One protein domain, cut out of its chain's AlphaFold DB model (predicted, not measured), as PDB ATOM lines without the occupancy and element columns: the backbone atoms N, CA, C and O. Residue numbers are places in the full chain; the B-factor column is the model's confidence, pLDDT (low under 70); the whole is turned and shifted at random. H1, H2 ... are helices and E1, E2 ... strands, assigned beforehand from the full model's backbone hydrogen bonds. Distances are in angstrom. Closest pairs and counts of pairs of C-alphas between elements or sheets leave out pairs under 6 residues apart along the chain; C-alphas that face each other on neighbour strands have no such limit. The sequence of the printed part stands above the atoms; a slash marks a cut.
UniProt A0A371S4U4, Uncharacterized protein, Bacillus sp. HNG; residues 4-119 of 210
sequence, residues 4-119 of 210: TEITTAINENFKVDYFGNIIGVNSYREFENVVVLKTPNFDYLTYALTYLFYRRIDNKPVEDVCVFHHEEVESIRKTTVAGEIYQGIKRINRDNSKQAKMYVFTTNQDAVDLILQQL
ATOM      1  N   THR A   4     108.418 120.192  -5.557       64.50
ATOM      2  CA  THR A   4     109.145 120.895  -6.626       64.50
ATOM      3  C   THR A   4     108.222 121.609  -7.624       64.50
ATOM      4  O   THR A   4     108.562 122.685  -8.127       64.50
ATOM      5  N   GLU A   5     107.043 121.042  -7.908       67.38
ATOM      6  CA  GLU A   5     106.038 121.658  -8.791       67.38
ATOM      7  C   GLU A   5     105.430 122.898  -8.123       67.38
ATOM      8  O   GLU A   5     105.220 123.921  -8.774       67.38
ATOM      9  N   ILE A   6     105.217 122.826  -6.806       67.00
ATOM     10  CA  ILE A   6     104.698 123.928  -5.989       67.00
ATOM     11  C   ILE A   6     105.729 125.058  -5.899       67.00
ATOM     12  O   ILE A   6     105.375 126.219  -6.103       67.00
ATOM     13  N   THR A   7     107.012 124.735  -5.691       66.50
ATOM     14  CA  THR A   7     108.095 125.734  -5.667       66.50
ATOM     15  C   THR A   7     108.218 126.491  -6.974       66.50
ATOM     16  O   THR A   7     108.338 127.715  -6.972       66.50
ATOM     17  N   THR A   8     108.133 125.773  -8.092       68.69
ATOM     18  CA  THR A   8     108.198 126.389  -9.421       68.69
ATOM     19  C   THR A   8     107.018 127.334  -9.656       68.69
ATOM     20  O   THR A   8     107.178 128.372 -10.291       68.69
ATOM     21  N   ALA A   9     105.839 126.994  -9.133       67.81
ATOM     22  CA  ALA A   9     104.629 127.784  -9.317       67.81
ATOM     23  C   ALA A   9     104.574 129.044  -8.445       67.81
ATOM     24  O   ALA A   9     104.086 130.077  -8.891       67.81
ATOM     25  N   ILE A  10     105.043 128.954  -7.201       71.62
ATOM     26  CA  ILE A  10     104.900 130.030  -6.213       71.62
ATOM     27  C   ILE A  10     106.079 131.016  -6.273       71.62
ATOM     28  O   ILE A  10     105.897 132.180  -5.936       71.62
ATOM     29  N   ASN A  11     107.256 130.594  -6.758       69.56
ATOM     30  CA  ASN A  11     108.466 131.423  -6.905       69.56
ATOM     31  C   ASN A  11     108.825 132.255  -5.644       69.56
ATOM     32  O   ASN A  11     109.390 133.343  -5.733       69.56
ATOM     33  N   GLU A  12     108.481 131.741  -4.462       69.44
ATOM     34  CA  GLU A  12     108.774 132.312  -3.142       69.44
ATOM     35  C   GLU A  12     109.235 131.184  -2.203       69.44
ATOM     36  O   GLU A  12     108.961 130.011  -2.454       69.44
ATOM     37  N   ASN A  13     109.928 131.516  -1.108       63.06
ATOM     38  CA  ASN A  13     110.290 130.533  -0.081       63.06
ATOM     39  C   ASN A  13     109.058 130.167   0.761       63.06
ATOM     40  O   ASN A  13     108.452 131.033   1.391       63.06
ATOM     41  N   PHE A  14     108.719 128.879   0.828       65.31
ATOM     42  CA  PHE A  14     107.614 128.360   1.637       65.31
ATOM     43  C   PHE A  14     108.054 127.130   2.433       65.31
ATOM     44  O   PHE A  14     109.023 126.452   2.095       65.31
ATOM     45  N   LYS A  15     107.328 126.849   3.516       62.22
ATOM     46  CA  LYS A  15     107.398 125.576   4.240       62.22
ATOM     47  C   LYS A  15     106.111 124.805   3.986       62.22
ATOM     48  O   LYS A  15     105.027 125.368   4.124       62.22
ATOM     49  N   VAL A  16     106.244 123.531   3.636       62.69
ATOM     50  CA  VAL A  16     105.120 122.595   3.519       62.69
ATOM     51  C   VAL A  16     104.969 121.859   4.839       62.69
ATOM     52  O   VAL A  16     105.957 121.407   5.414       62.69
ATOM     53  N   ASP A  17     103.736 121.735   5.315       60.91
ATOM     54  CA  ASP A  17     103.423 120.894   6.463       60.91
ATOM     55  C   ASP A  17     102.084 120.183   6.252       60.91
ATOM     56  O   ASP A  17     101.196 120.662   5.538       60.91
ATOM     57  N   TYR A  18     101.939 119.013   6.866       63.31
ATOM     58  CA  TYR A  18     100.710 118.242   6.805       63.31
ATOM     59  C   TYR A  18      99.617 118.935   7.620       63.31
ATOM     60  O   TYR A  18      99.825 119.299   8.773       63.31
ATOM     61  N   PHE A  19      98.407 119.048   7.062       62.34
ATOM     62  CA  PHE A  19      97.292 119.771   7.688       62.34
ATOM     63  C   PHE A  19      96.995 119.341   9.137       62.34
ATOM     64  O   PHE A  19      96.615 120.180   9.955       62.34
ATOM     65  N   GLY A  20      97.182 118.054   9.456       57.25
ATOM     66  CA  GLY A  20      97.017 117.506  10.807       57.25
ATOM     67  C   GLY A  20      98.009 118.064  11.833       57.25
ATOM     68  O   GLY A  20      97.631 118.256  12.982       57.25
ATOM     69  N   ASN A  21      99.227 118.412  11.412       60.84
ATOM     70  CA  ASN A  21     100.267 118.981  12.280       60.84
ATOM     71  C   ASN A  21     100.002 120.456  12.612       60.84
ATOM     72  O   ASN A  21     100.494 120.984  13.604       60.84
ATOM     73  N   ILE A  22      99.190 121.119  11.786       61.81
ATOM     74  CA  ILE A  22      98.808 122.523  11.953       61.81
ATOM     75  C   ILE A  22      97.632 122.645  12.953       61.81
ATOM     76  O   ILE A  22      97.325 123.731  13.446       61.81
ATOM     77  N   ILE A  23      96.934 121.545  13.270       59.25
ATOM     78  CA  ILE A  23      95.812 121.562  14.218       59.25
ATOM     79  C   ILE A  23      96.356 121.673  15.649       59.25
ATOM     80  O   ILE A  23      97.062 120.791  16.119       59.25
ATOM     81  N   GLY A  24      96.006 122.753  16.353       59.53
ATOM     82  CA  GLY A  24      96.393 122.965  17.756       59.53
ATOM     83  C   GLY A  24      97.773 123.600  17.968       59.53
ATOM     84  O   GLY A  24      98.155 123.840  19.109       59.53
ATOM     85  N   VAL A  25      98.495 123.930  16.891       64.44
ATOM     86  CA  VAL A  25      99.836 124.531  16.943       64.44
ATOM     87  C   VAL A  25      99.780 125.985  16.468       64.44
ATOM     88  O   VAL A  25      99.310 126.277  15.371       64.44
ATOM     89  N   ASN A  26     100.271 126.918  17.290       64.31
ATOM     90  CA  ASN A  26     100.209 128.363  17.011       64.31
ATOM     91  C   ASN A  26     101.438 128.898  16.252       64.31
ATOM     92  O   ASN A  26     101.526 130.091  15.964       64.31
ATOM     93  N   SER A  27     102.388 128.020  15.922       68.00
ATOM     94  CA  SER A  27     103.662 128.367  15.281       68.00
ATOM     95  C   SER A  27     103.503 129.044  13.919       68.00
ATOM     96  O   SER A  27     104.439 129.678  13.449       68.00
ATOM     97  N   TYR A  28     102.327 128.939  13.294       68.81
ATOM     98  CA  TYR A  28     102.054 129.454  11.951       68.81
ATOM     99  C   TYR A  28     101.427 130.857  11.936       68.81
ATOM    100  O   TYR A  28     101.182 131.403  10.864       68.81
ATOM    101  N   ARG A  29     101.185 131.462  13.111       70.88
ATOM    102  CA  ARG A  29     100.511 132.767  13.235       70.88
ATOM    103  C   ARG A  29     101.214 133.881  12.458       70.88
ATOM    104  O   ARG A  29     100.543 134.693  11.832       70.88
ATOM    105  N   GLU A  30     102.544 133.900  12.507       69.81
ATOM    106  CA  GLU A  30     103.363 134.989  11.964       69.81
ATOM    107  C   GLU A  30     103.615 134.901  10.455       69.81
ATOM    108  O   GLU A  30     104.173 135.842   9.888       69.81
ATOM    109  N   PHE A  31     103.223 133.797   9.812       71.25
ATOM    110  CA  PHE A  31     103.455 133.579   8.388       71.25
ATOM    111  C   PHE A  31     102.522 134.437   7.528       71.25
ATOM    112  O   PHE A  31     101.342 134.610   7.832       71.25
ATOM    113  N   GLU A  32     103.063 134.932   6.419       73.38
ATOM    114  CA  GLU A  32     102.349 135.772   5.447       73.38
ATOM    115  C   GLU A  32     101.794 134.952   4.274       73.38
ATOM    116  O   GLU A  32     100.859 135.375   3.603       73.38
ATOM    117  N   ASN A  33     102.325 133.748   4.053       73.75
ATOM    118  CA  ASN A  33     101.968 132.894   2.925       73.75
ATOM    119  C   ASN A  33     101.377 131.563   3.401       73.75
ATOM    120  O   ASN A  33     101.942 130.909   4.281       73.75
ATOM    121  N   VAL A  34     100.272 131.132   2.784       75.38
ATOM    122  CA  VAL A  34      99.677 129.799   2.992       75.38
ATOM    123  C   VAL A  34      99.439 129.098   1.667       75.38
ATOM    124  O   VAL A  34      98.936 129.691   0.712       75.38
ATOM    125  N   VAL A  35      99.772 127.809   1.632       74.75
ATOM    126  CA  VAL A  35      99.521 126.930   0.491       74.75
ATOM    127  C   VAL A  35      98.584 125.813   0.931       74.75
ATOM    128  O   VAL A  35      98.921 125.018   1.808       74.75
ATOM    129  N   VAL A  36      97.397 125.740   0.330       74.06
ATOM    130  CA  VAL A  36      96.413 124.688   0.597       74.06
ATOM    131  C   VAL A  36      96.441 123.674  -0.542       74.06
ATOM    132  O   VAL A  36      95.969 123.941  -1.646       74.06
ATOM    133  N   LEU A  37      96.983 122.492  -0.243       70.44
ATOM    134  CA  LEU A  37      97.129 121.350  -1.162       70.44
ATOM    135  C   LEU A  37      96.154 120.208  -0.834       70.44
ATOM    136  O   LEU A  37      96.340 119.067  -1.257       70.44
ATOM    137  N   LYS A  38      95.141 120.481  -0.007       64.00
ATOM    138  CA  LYS A  38      94.205 119.471   0.481       64.00
ATOM    139  C   LYS A  38      92.950 119.490  -0.382       64.00
ATOM    140  O   LYS A  38      92.242 120.488  -0.431       64.00
ATOM    141  N   THR A  39      92.634 118.355  -0.996       61.81
ATOM    142  CA  THR A  39      91.263 118.056  -1.425       61.81
ATOM    143  C   THR A  39      90.677 117.105  -0.385       61.81
ATOM    144  O   THR A  39      90.956 115.908  -0.449       61.81
ATOM    145  N   PRO A  40      89.970 117.599   0.646       60.94
ATOM    146  CA  PRO A  40      89.402 116.718   1.651       60.94
ATOM    147  C   PRO A  40      88.305 115.856   1.009       60.94
ATOM    148  O   PRO A  40      87.190 116.310   0.768       60.94
ATOM    149  N   ASN A  41      88.640 114.602   0.708       59.72
ATOM    150  CA  ASN A  41      87.676 113.576   0.333       59.72
ATOM    151  C   ASN A  41      87.216 112.882   1.612       59.72
ATOM    152  O   ASN A  41      87.833 111.913   2.051       59.72
ATOM    153  N   PHE A  42      86.166 113.409   2.237       63.66
ATOM    154  CA  PHE A  42      85.486 112.674   3.298       63.66
ATOM    155  C   PHE A  42      84.646 111.548   2.692       63.66
ATOM    156  O   PHE A  42      84.128 111.677   1.579       63.66
ATOM    157  N   ASP A  43      84.531 110.447   3.432       66.31
ATOM    158  CA  ASP A  43      83.708 109.311   3.039       66.31
ATOM    159  C   ASP A  43      82.232 109.721   2.940       66.31
ATOM    160  O   ASP A  43      81.727 110.455   3.793       66.31
ATOM    161  N   TYR A  44      81.527 109.236   1.916       69.00
ATOM    162  CA  TYR A  44      80.131 109.601   1.662       69.00
ATOM    163  C   TYR A  44      79.232 109.307   2.861       69.00
ATOM    164  O   TYR A  44      78.354 110.107   3.192       69.00
ATOM    165  N   LEU A  45      79.495 108.189   3.544       71.25
ATOM    166  CA  LEU A  45      78.756 107.798   4.735       71.25
ATOM    167  C   LEU A  45      78.781 108.904   5.792       71.25
ATOM    168  O   LEU A  45      77.784 109.120   6.471       71.25
ATOM    169  N   THR A  46      79.882 109.652   5.885       77.12
ATOM    170  CA  THR A  46      79.999 110.774   6.821       77.12
ATOM    171  C   THR A  46      78.982 111.864   6.486       77.12
ATOM    172  O   THR A  46      78.238 112.282   7.366       77.12
ATOM    173  N   TYR A  47      78.865 112.269   5.217       75.19
ATOM    174  CA  TYR A  47      77.895 113.289   4.800       75.19
ATOM    175  C   TYR A  47      76.446 112.820   4.932       75.19
ATOM    176  O   TYR A  47      75.594 113.581   5.391       75.19
ATOM    177  N   ALA A  48      76.172 111.565   4.568       75.31
ATOM    178  CA  ALA A  48      74.849 110.973   4.728       75.31
ATOM    179  C   ALA A  48      74.440 110.937   6.210       75.31
ATOM    180  O   ALA A  48      73.340 111.358   6.554       75.31
ATOM    181  N   LEU A  49      75.339 110.520   7.109       79.81
ATOM    182  CA  LEU A  49      75.088 110.532   8.552       79.81
ATOM    183  C   LEU A  49      74.876 111.952   9.094       79.81
ATOM    184  O   LEU A  49      73.980 112.152   9.911       79.81
ATOM    185  N   THR A  50      75.642 112.943   8.628       77.50
ATOM    186  CA  THR A  50      75.444 114.355   8.997       77.50
ATOM    187  C   THR A  50      74.061 114.858   8.581       77.50
ATOM    188  O   THR A  50      73.365 115.475   9.386       77.50
ATOM    189  N   TYR A  51      73.625 114.554   7.359       78.81
ATOM    190  CA  TYR A  51      72.282 114.890   6.877       78.81
ATOM    191  C   TYR A  51      71.182 114.245   7.735       78.81
ATOM    192  O   TYR A  51      70.274 114.930   8.211       78.81
ATOM    193  N   LEU A  52      71.297 112.939   8.000       80.88
ATOM    194  CA  LEU A  52      70.351 112.197   8.837       80.88
ATOM    195  C   LEU A  52      70.270 112.759  10.261       80.88
ATOM    196  O   LEU A  52      69.183 112.855  10.834       80.88
ATOM    197  N   PHE A  53      71.412 113.153  10.824       80.12
ATOM    198  CA  PHE A  53      71.491 113.776  12.139       80.12
ATOM    199  C   PHE A  53      70.717 115.099  12.193       80.12
ATOM    200  O   PHE A  53      69.874 115.270  13.074       80.12
ATOM    201  N   TYR A  54      70.940 116.004  11.233       77.56
ATOM    202  CA  TYR A  54      70.245 117.292  11.202       77.56
ATOM    203  C   TYR A  54      68.742 117.150  10.935       77.56
ATOM    204  O   TYR A  54      67.951 117.793  11.621       77.56
ATOM    205  N   ARG A  55      68.312 116.249  10.037       79.88
ATOM    206  CA  ARG A  55      66.870 116.004   9.836       79.88
ATOM    207  C   ARG A  55      66.194 115.467  11.089       79.88
ATOM    208  O   ARG A  55      65.080 115.884  11.394       79.88
ATOM    209  N   ARG A  56      66.875 114.604  11.849       78.00
ATOM    210  CA  ARG A  56      66.356 114.098  13.124       78.00
ATOM    211  C   ARG A  56      66.220 115.199  14.177       78.00
ATOM    212  O   ARG A  56      65.226 115.199  14.894       78.00
ATOM    213  N   ILE A  57      67.181 116.123  14.269       77.88
ATOM    214  CA  ILE A  57      67.089 117.291  15.166       77.88
ATOM    215  C   ILE A  57      65.892 118.171  14.796       77.88
ATOM    216  O   ILE A  57      65.144 118.593  15.673       77.88
ATOM    217  N   ASP A  58      65.675 118.383  13.501       82.88
ATOM    218  CA  ASP A  58      64.579 119.200  12.980       82.88
ATOM    219  C   ASP A  58      63.210 118.482  12.999       82.88
ATOM    220  O   ASP A  58      62.235 119.016  12.466       82.88
ATOM    221  N   ASN A  59      63.112 117.267  13.560       82.38
ATOM    222  CA  ASN A  59      61.928 116.394  13.490       82.38
ATOM    223  C   ASN A  59      61.405 116.152  12.057       82.38
ATOM    224  O   ASN A  59      60.217 115.901  11.842       82.38
ATOM    225  N   LYS A  60      62.288 116.209  11.058       76.19
ATOM    226  CA  LYS A  60      61.963 115.892   9.666       76.19
ATOM    227  C   LYS A  60      62.112 114.380   9.426       76.19
ATOM    228  O   LYS A  60      63.012 113.761  10.000       76.19
ATOM    229  N   PRO A  61      61.269 113.769   8.575       74.06
ATOM    230  CA  PRO A  61      61.362 112.343   8.269       74.06
ATOM    231  C   PRO A  61      62.703 112.001   7.617       74.06
ATOM    232  O   PRO A  61      63.255 112.790   6.859       74.06
ATOM    233  N   VAL A  62      63.234 110.824   7.925       71.81
ATOM    234  CA  VAL A  62      64.454 110.302   7.304       71.81
ATOM    235  C   VAL A  62      64.072 109.557   6.027       71.81
ATOM    236  O   VAL A  62      63.249 108.648   6.072       71.81
ATOM    237  N   GLU A  63      64.673 109.937   4.905       70.50
ATOM    238  CA  GLU A  63      64.482 109.309   3.591       70.50
ATOM    239  C   GLU A  63      65.752 108.564   3.156       70.50
ATOM    240  O   GLU A  63      66.840 108.819   3.682       70.50
ATOM    241  N   ASP A  64      65.623 107.672   2.168       67.81
ATOM    242  CA  ASP A  64      66.772 106.995   1.563       67.81
ATOM    243  C   ASP A  64      67.694 107.999   0.860       67.81
ATOM    244  O   ASP A  64      67.289 108.767  -0.019       67.81
ATOM    245  N   VAL A  65      68.971 107.990   1.250       61.38
ATOM    246  CA  VAL A  65      69.956 108.985   0.814       61.38
ATOM    247  C   VAL A  65      70.775 108.452  -0.363       61.38
ATOM    248  O   VAL A  65      71.709 107.668  -0.181       61.38
ATOM    249  N   CYS A  66      70.467 108.910  -1.578       58.16
ATOM    250  CA  CYS A  66      71.251 108.616  -2.778       58.16
ATOM    251  C   CYS A  66      72.201 109.773  -3.154       58.16
ATOM    252  O   CYS A  66      71.804 110.942  -3.182       58.16
ATOM    253  N   VAL A  67      73.457 109.437  -3.474       52.19
ATOM    254  CA  VAL A  67      74.494 110.397  -3.897       52.19
ATOM    255  C   VAL A  67      74.048 111.109  -5.180       52.19
ATOM    256  O   VAL A  67      73.439 110.484  -6.052       52.19
ATOM    257  N   PHE A  68      74.366 112.400  -5.317       56.44
ATOM    258  CA  PHE A  68      74.059 113.233  -6.495       56.44
ATOM    259  C   PHE A  68      72.567 113.445  -6.808       56.44
ATOM    260  O   PHE A  68      72.251 114.119  -7.783       56.44
ATOM    261  N   HIS A  69      71.662 112.903  -5.987       63.97
ATOM    262  CA  HIS A  69      70.215 113.101  -6.114       63.97
ATOM    263  C   HIS A  69      69.670 114.052  -5.046       63.97
ATOM    264  O   HIS A  69      68.725 114.787  -5.309       63.97
ATOM    265  N   HIS A  70      70.279 114.066  -3.854       71.44
ATOM    266  CA  HIS A  70      69.875 114.954  -2.763       71.44
ATOM    267  C   HIS A  70      70.732 116.216  -2.724       71.44
ATOM    268  O   HIS A  70      71.897 116.182  -2.317       71.44
ATOM    269  N   GLU A  71      70.132 117.344  -3.103       78.75
ATOM    270  CA  GLU A  71      70.792 118.655  -3.111       78.75
ATOM    271  C   GLU A  71      71.316 119.061  -1.727       78.75
ATOM    272  O   GLU A  71      72.401 119.634  -1.624       78.75
ATOM    273  N   GLU A  72      70.606 118.714  -0.648       77.00
ATOM    274  CA  GLU A  72      71.029 119.031   0.723       77.00
ATOM    275  C   GLU A  72      72.326 118.307   1.113       77.00
ATOM    276  O   GLU A  72      73.220 118.900   1.717       77.00
ATOM    277  N   VAL A  73      72.479 117.043   0.714       77.44
ATOM    278  CA  VAL A  73      73.689 116.253   0.989       77.44
ATOM    279  C   VAL A  73      74.872 116.795   0.195       77.44
ATOM    280  O   VAL A  73      75.972 116.939   0.732       77.44
ATOM    281  N   GLU A  74      74.646 117.159  -1.068       78.19
ATOM    282  CA  GLU A  74      75.667 117.822  -1.879       78.19
ATOM    283  C   GLU A  74      76.039 119.198  -1.316       78.19
ATOM    284  O   GLU A  74      77.216 119.561  -1.318       78.19
ATOM    285  N   SER A  75      75.077 119.942  -0.770       82.00
ATOM    286  CA  SER A  75      75.327 121.214  -0.088       82.00
ATOM    287  C   SER A  75      76.211 121.025   1.147       82.00
ATOM    288  O   SER A  75      77.230 121.711   1.275       82.00
ATOM    289  N   ILE A  76      75.911 120.035   2.002       82.06
ATOM    290  CA  ILE A  76      76.750 119.664   3.158       82.06
ATOM    291  C   ILE A  76      78.160 119.291   2.693       82.06
ATOM    292  O   ILE A  76      79.151 119.755   3.258       82.06
ATOM    293  N   ARG A  77      78.275 118.494   1.624       81.25
ATOM    294  CA  ARG A  77      79.569 118.094   1.059       81.25
ATOM    295  C   ARG A  77      80.384 119.306   0.604       81.25
ATOM    296  O   ARG A  77      81.543 119.451   0.996       81.25
ATOM    297  N   LYS A  78      79.794 120.186  -0.211       82.88
ATOM    298  CA  LYS A  78      80.461 121.386  -0.746       82.88
ATOM    299  C   LYS A  78      80.890 122.342   0.368       82.88
ATOM    300  O   LYS A  78      82.042 122.774   0.382       82.88
ATOM    301  N   THR A  79      80.002 122.622   1.323       84.44
ATOM    302  CA  THR A  79      80.291 123.514   2.461       84.44
ATOM    303  C   THR A  79      81.339 122.938   3.406       84.44
ATOM    304  O   THR A  79      82.192 123.685   3.876       84.44
ATOM    305  N   THR A  80      81.360 121.621   3.626       83.38
ATOM    306  CA  THR A  80      82.404 120.968   4.436       83.38
ATOM    307  C   THR A  80      83.783 121.124   3.792       83.38
ATOM    308  O   THR A  80      84.742 121.518   4.456       83.38
ATOM    309  N   VAL A  81      83.892 120.876   2.480       82.19
ATOM    310  CA  VAL A  81      85.150 121.062   1.736       82.19
ATOM    311  C   VAL A  81      85.604 122.523   1.778       82.19
ATOM    312  O   VAL A  81      86.774 122.791   2.054       82.19
ATOM    313  N   ALA A  82      84.687 123.466   1.540       84.88
ATOM    314  CA  ALA A  82      84.972 124.895   1.625       84.88
ATOM    315  C   ALA A  82      85.440 125.301   3.034       84.88
ATOM    316  O   ALA A  82      86.436 126.009   3.170       84.88
ATOM    317  N   GLY A  83      84.778 124.794   4.078       83.44
ATOM    318  CA  GLY A  83      85.113 125.053   5.476       83.44
ATOM    319  C   GLY A  83      86.524 124.598   5.842       83.44
ATOM    320  O   GLY A  83      87.269 125.355   6.451       83.44
ATOM    321  N   GLU A  84      86.940 123.409   5.410       80.25
ATOM    322  CA  GLU A  84      88.306 122.915   5.635       80.25
ATOM    323  C   GLU A  84      89.373 123.812   4.989       80.25
ATOM    324  O   GLU A  84      90.384 124.135   5.619       80.25
ATOM    325  N   ILE A  85      89.146 124.242   3.743       80.38
ATOM    326  CA  ILE A  85      90.071 125.138   3.035       80.38
ATOM    327  C   ILE A  85      90.091 126.515   3.716       80.38
ATOM    328  O   ILE A  85      91.169 127.055   3.961       80.38
ATOM    329  N   TYR A  86      88.923 127.057   4.079       84.50
ATOM    330  CA  TYR A  86      88.796 128.329   4.795       84.50
ATOM    331  C   TYR A  86      89.526 128.305   6.143       84.50
ATOM    332  O   TYR A  86      90.272 129.228   6.469       84.50
ATOM    333  N   GLN A  87      89.375 127.226   6.914       78.50
ATOM    334  CA  GLN A  87      90.107 127.048   8.167       78.50
ATOM    335  C   GLN A  87      91.618 126.975   7.927       78.50
ATOM    336  O   GLN A  87      92.381 127.557   8.693       78.50
ATOM    337  N   GLY A  88      92.058 126.318   6.849       76.88
ATOM    338  CA  GLY A  88      93.460 126.331   6.426       76.88
ATOM    339  C   GLY A  88      93.977 127.747   6.165       76.88
ATOM    340  O   GLY A  88      95.027 128.120   6.683       76.88
ATOM    341  N   ILE A  89      93.202 128.552   5.437       79.75
ATOM    342  CA  ILE A  89      93.506 129.958   5.148       79.75
ATOM    343  C   ILE A  89      93.608 130.791   6.433       79.75
ATOM    344  O   ILE A  89      94.593 131.493   6.641       79.75
ATOM    345  N   LYS A  90      92.615 130.698   7.325       78.25
ATOM    346  CA  LYS A  90      92.517 131.534   8.534       78.25
ATOM    347  C   LYS A  90      93.506 131.176   9.646       78.25
ATOM    348  O   LYS A  90      93.522 131.860  10.674       78.25
ATOM    349  N   ARG A  91      94.308 130.120   9.482       72.06
ATOM    350  CA  ARG A  91      95.351 129.756  10.455       72.06
ATOM    351  C   ARG A  91      96.582 130.645  10.388       72.06
ATOM    352  O   ARG A  91      97.197 130.866  11.429       72.06
ATOM    353  N   ILE A  92      96.917 131.164   9.211       73.06
ATOM    354  CA  ILE A  92      97.941 132.201   9.076       73.06
ATOM    355  C   ILE A  92      97.301 133.575   9.255       73.06
ATOM    356  O   ILE A  92      96.104 133.728   9.003       73.06
ATOM    357  N   ASN A  93      98.082 134.568   9.690       70.31
ATOM    358  CA  ASN A  93      97.616 135.953   9.798       70.31
ATOM    359  C   ASN A  93      96.244 136.065  10.501       70.31
ATOM    360  O   ASN A  93      95.311 136.706  10.020       70.31
ATOM    361  N   ARG A  94      96.078 135.339  11.618       71.56
ATOM    362  CA  ARG A  94      94.775 135.123  12.272       71.56
ATOM    363  C   ARG A  94      94.105 136.429  12.713       71.56
ATOM    364  O   ARG A  94      92.878 136.524  12.693       71.56
ATOM    365  N   ASP A  95      94.917 137.405  13.101       76.31
ATOM    366  CA  ASP A  95      94.515 138.760  13.486       76.31
ATOM    367  C   ASP A  95      94.376 139.720  12.293       76.31
ATOM    368  O   ASP A  95      94.013 140.876  12.493       76.31
ATOM    369  N   ASN A  96      94.600 139.243  11.061       72.94
ATOM    370  CA  ASN A  96      94.586 140.025   9.823       72.94
ATOM    371  C   ASN A  96      95.500 141.268   9.887       72.94
ATOM    372  O   ASN A  96      95.223 142.279   9.243       72.94
ATOM    373  N   SER A  97      96.570 141.211  10.683       76.44
ATOM    374  CA  SER A  97      97.471 142.346  10.922       76.44
ATOM    375  C   SER A  97      98.437 142.614   9.764       76.44
ATOM    376  O   SER A  97      98.987 143.711   9.666       76.44
ATOM    377  N   LYS A  98      98.637 141.633   8.876       76.19
ATOM    378  CA  LYS A  98      99.575 141.698   7.746       76.19
ATOM    379  C   LYS A  98      98.867 141.483   6.413       76.19
ATOM    380  O   LYS A  98      97.758 140.950   6.351       76.19
ATOM    381  N   GLN A  99      99.529 141.854   5.322       79.25
ATOM    382  CA  GLN A  99      99.108 141.426   3.992       79.25
ATOM    383  C   GLN A  99      99.535 139.969   3.794       79.25
ATOM    384  O   GLN A  99     100.708 139.649   3.958       79.25
ATOM    385  N   ALA A 100      98.587 139.090   3.464       78.50
ATOM    386  CA  ALA A 100      98.846 137.663   3.302       78.50
ATOM    387  C   ALA A 100      98.517 137.181   1.886       78.50
ATOM    388  O   ALA A 100      97.532 137.631   1.291       78.50
ATOM    389  N   LYS A 101      99.311 136.241   1.362       82.62
ATOM    390  CA  LYS A 101      99.037 135.555   0.093       82.62
ATOM    391  C   LYS A 101      98.569 134.128   0.349       82.62
ATOM    392  O   LYS A 101      99.125 133.392   1.165       82.62
ATOM    393  N   MET A 102      97.530 133.736  -0.376       82.25
ATOM    394  CA  MET A 102      96.882 132.436  -0.235       82.25
ATOM    395  C   MET A 102      96.908 131.723  -1.580       82.25
ATOM    396  O   MET A 102      96.355 132.221  -2.558       82.25
ATOM    397  N   TYR A 103      97.519 130.544  -1.615       83.56
ATOM    398  CA  TYR A 103      97.597 129.702  -2.801       83.56
ATOM    399  C   TYR A 103      96.752 128.451  -2.567       83.56
ATOM    400  O   TYR A 103      97.063 127.641  -1.696       83.56
ATOM    401  N   VAL A 104      95.663 128.290  -3.320       82.38
ATOM    402  CA  VAL A 104      94.748 127.146  -3.183       82.38
ATOM    403  C   VAL A 104      94.812 126.299  -4.447       82.38
ATOM    404  O   VAL A 104      94.440 126.753  -5.526       82.38
ATOM    405  N   PHE A 105      95.247 125.049  -4.302       81.62
ATOM    406  CA  PHE A 105      95.316 124.083  -5.396       81.62
ATOM    407  C   PHE A 105      94.132 123.124  -5.305       81.62
ATOM    408  O   PHE A 105      94.094 122.233  -4.457       81.62
ATOM    409  N   THR A 106      93.141 123.314  -6.174       80.12
ATOM    410  CA  THR A 106      91.926 122.493  -6.192       80.12
ATOM    411  C   THR A 106      91.293 122.465  -7.578       80.12
ATOM    412  O   THR A 106      91.405 123.418  -8.346       80.12
ATOM    413  N   THR A 107      90.599 121.373  -7.894       81.31
ATOM    414  CA  THR A 107      89.710 121.280  -9.063       81.31
ATOM    415  C   THR A 107      88.265 121.665  -8.731       81.31
ATOM    416  O   THR A 107      87.442 121.788  -9.634       81.31
ATOM    417  N   ASN A 108      87.939 121.848  -7.447       82.56
ATOM    418  CA  ASN A 108      86.592 122.143  -6.970       82.56
ATOM    419  C   ASN A 108      86.348 123.659  -6.928       82.56
ATOM    420  O   ASN A 108      86.632 124.303  -5.918       82.56
ATOM    421  N   GLN A 109      85.836 124.212  -8.030       86.25
ATOM    422  CA  GLN A 109      85.529 125.642  -8.129       86.25
ATOM    423  C   GLN A 109      84.412 126.064  -7.164       86.25
ATOM    424  O   GLN A 109      84.554 127.101  -6.530       86.25
ATOM    425  N   ASP A 110      83.378 125.241  -6.965       86.25
ATOM    426  CA  ASP A 110      82.271 125.558  -6.050       86.25
ATOM    427  C   ASP A 110      82.767 125.851  -4.626       86.25
ATOM    428  O   ASP A 110      82.288 126.763  -3.955       86.25
ATOM    429  N   ALA A 111      83.758 125.086  -4.157       84.38
ATOM    430  CA  ALA A 111      84.370 125.329  -2.856       84.38
ATOM    431  C   ALA A 111      85.135 126.662  -2.822       84.38
ATOM    432  O   ALA A 111      85.068 127.368  -1.820       84.38
ATOM    433  N   VAL A 112      85.835 127.020  -3.904       87.12
ATOM    434  CA  VAL A 112      86.533 128.311  -4.022       87.12
ATOM    435  C   VAL A 112      85.536 129.464  -3.986       87.12
ATOM    436  O   VAL A 112      85.746 130.417  -3.241       87.12
ATOM    437  N   ASP A 113      84.432 129.357  -4.720       90.31
ATOM    438  CA  ASP A 113      83.415 130.407  -4.790       90.31
ATOM    439  C   ASP A 113      82.778 130.659  -3.413       90.31
ATOM    440  O   ASP A 113      82.640 131.811  -2.995       90.31
ATOM    441  N   LEU A 114      82.490 129.595  -2.654       89.88
ATOM    442  CA  LEU A 114      82.007 129.696  -1.271       89.88
ATOM    443  C   LEU A 114      83.014 130.384  -0.338       89.88
ATOM    444  O   LEU A 114      82.625 131.163   0.529       89.88
ATOM    445  N   ILE A 115      84.310 130.120  -0.506       87.88
ATOM    446  CA  ILE A 115      85.363 130.744   0.309       87.88
ATOM    447  C   ILE A 115      85.499 132.231  -0.020       87.88
ATOM    448  O   ILE A 115      85.632 133.046   0.890       87.88
ATOM    449  N   LEU A 116      85.444 132.598  -1.304       89.31
ATOM    450  CA  LEU A 116      85.536 133.993  -1.739       89.31
ATOM    451  C   LEU A 116      84.390 134.841  -1.174       89.31
ATOM    452  O   LEU A 116      84.624 135.975  -0.762       89.31
ATOM    453  N   GLN A 117      83.182 134.277  -1.060       90.12
ATOM    454  CA  GLN A 117      82.053 134.937  -0.388       90.12
ATOM    455  C   GLN A 117      82.335 135.243   1.093       90.12
ATOM    456  O   GLN A 117      81.797 136.205   1.636       90.12
ATOM    457  N   GLN A 118      83.184 134.446   1.747       85.62
ATOM    458  CA  GLN A 118      83.547 134.602   3.159       85.62
ATOM    459  C   GLN A 118      84.809 135.457   3.377       85.62
ATOM    460  O   GLN A 118      85.156 135.749   4.523       85.62
ATOM    461  N   LEU A 119      85.495 135.880   2.308       84.12
ATOM    462  CA  LEU A 119      86.727 136.675   2.355       84.12
ATOM    463  C   LEU A 119      86.549 138.011   1.610       84.12
ATOM    464  O   LEU A 119      87.110 138.203   0.527       84.12
TER     465      LEU A 119
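What this domain is: This is residues 4 to 119 of the 210 residues of an uncharacterized protein of Bacillus sp. HNG (UniProt A0A371S4U4). The model is a loose, elongated arrangement along one long helix, H3, with a small two-strand sheet, E1 and E2, near its last residues and H2 set across its first part. H4 crosses H3 between these, and H1 lies at the sheet's end of the length, touching no helix. The 116 printed residues hold, in order, H1, E1, H2, H3, E2 and H4; the sheet is parallel, in the order E1, E2, and the class is mostly helix. The radius of gyration of the C-alphas is 17.1 A and the spans are 52 by 29 by 26 A.

Where its parts are: H1 is residues 4 to 10, from C-alpha 4 at (109.145, 120.895, -6.626). E1 is residues 33 to 36. H2, residues 44 to 57, is 20.3 A long, and H3, residues 71 to 90, is 27.8 A. E2 is residues 101 to 104. H4, residues 109 to 118, is 14.5 A long and ends at C-alpha 118 (83.547, 134.602, 3.159).

How they stand to each other: E1 and E2 are parallel neighbours at 9 degrees, with N 36 and O 103 within hydrogen-bond range at 2.8 A. E1, H2, H3 and E2 form a strand-helix-strand unit, two parallel neighbour strands with helices between, and its crossover is right-handed. The closest C-alphas of E1 and H3, Val 34 and Ile 89, are 6.5 A apart. Residues 78 to 86 of H3 touch H4, the same way at a steep tilt of 61 degrees; the closest C-alphas, Ala 82 and Ala 111, are 4.5 A apart. Residues 72 to 77 of H3 touch residues 47 to 51 of H2, about perpendicular at 74 degrees; the closest C-alphas, Tyr 51 and Val 73, are 6.2 A apart. H1 and E2 are only just apart, at 8.1 A. Each O i to N i+4 pair is within range in H1, H2 and H3, and 5 of 6 in H4.

The domain as a whole: The C-alphas farthest apart, Asn 11 and Pro 61, are 53.0 A apart. The printed part has no cut; the links H1 to E1 and H2 to H3 are long. Mean pLDDT of the printed part is 74.1, with 38 residues under 70, among them 11 to 28 and 64 to 69.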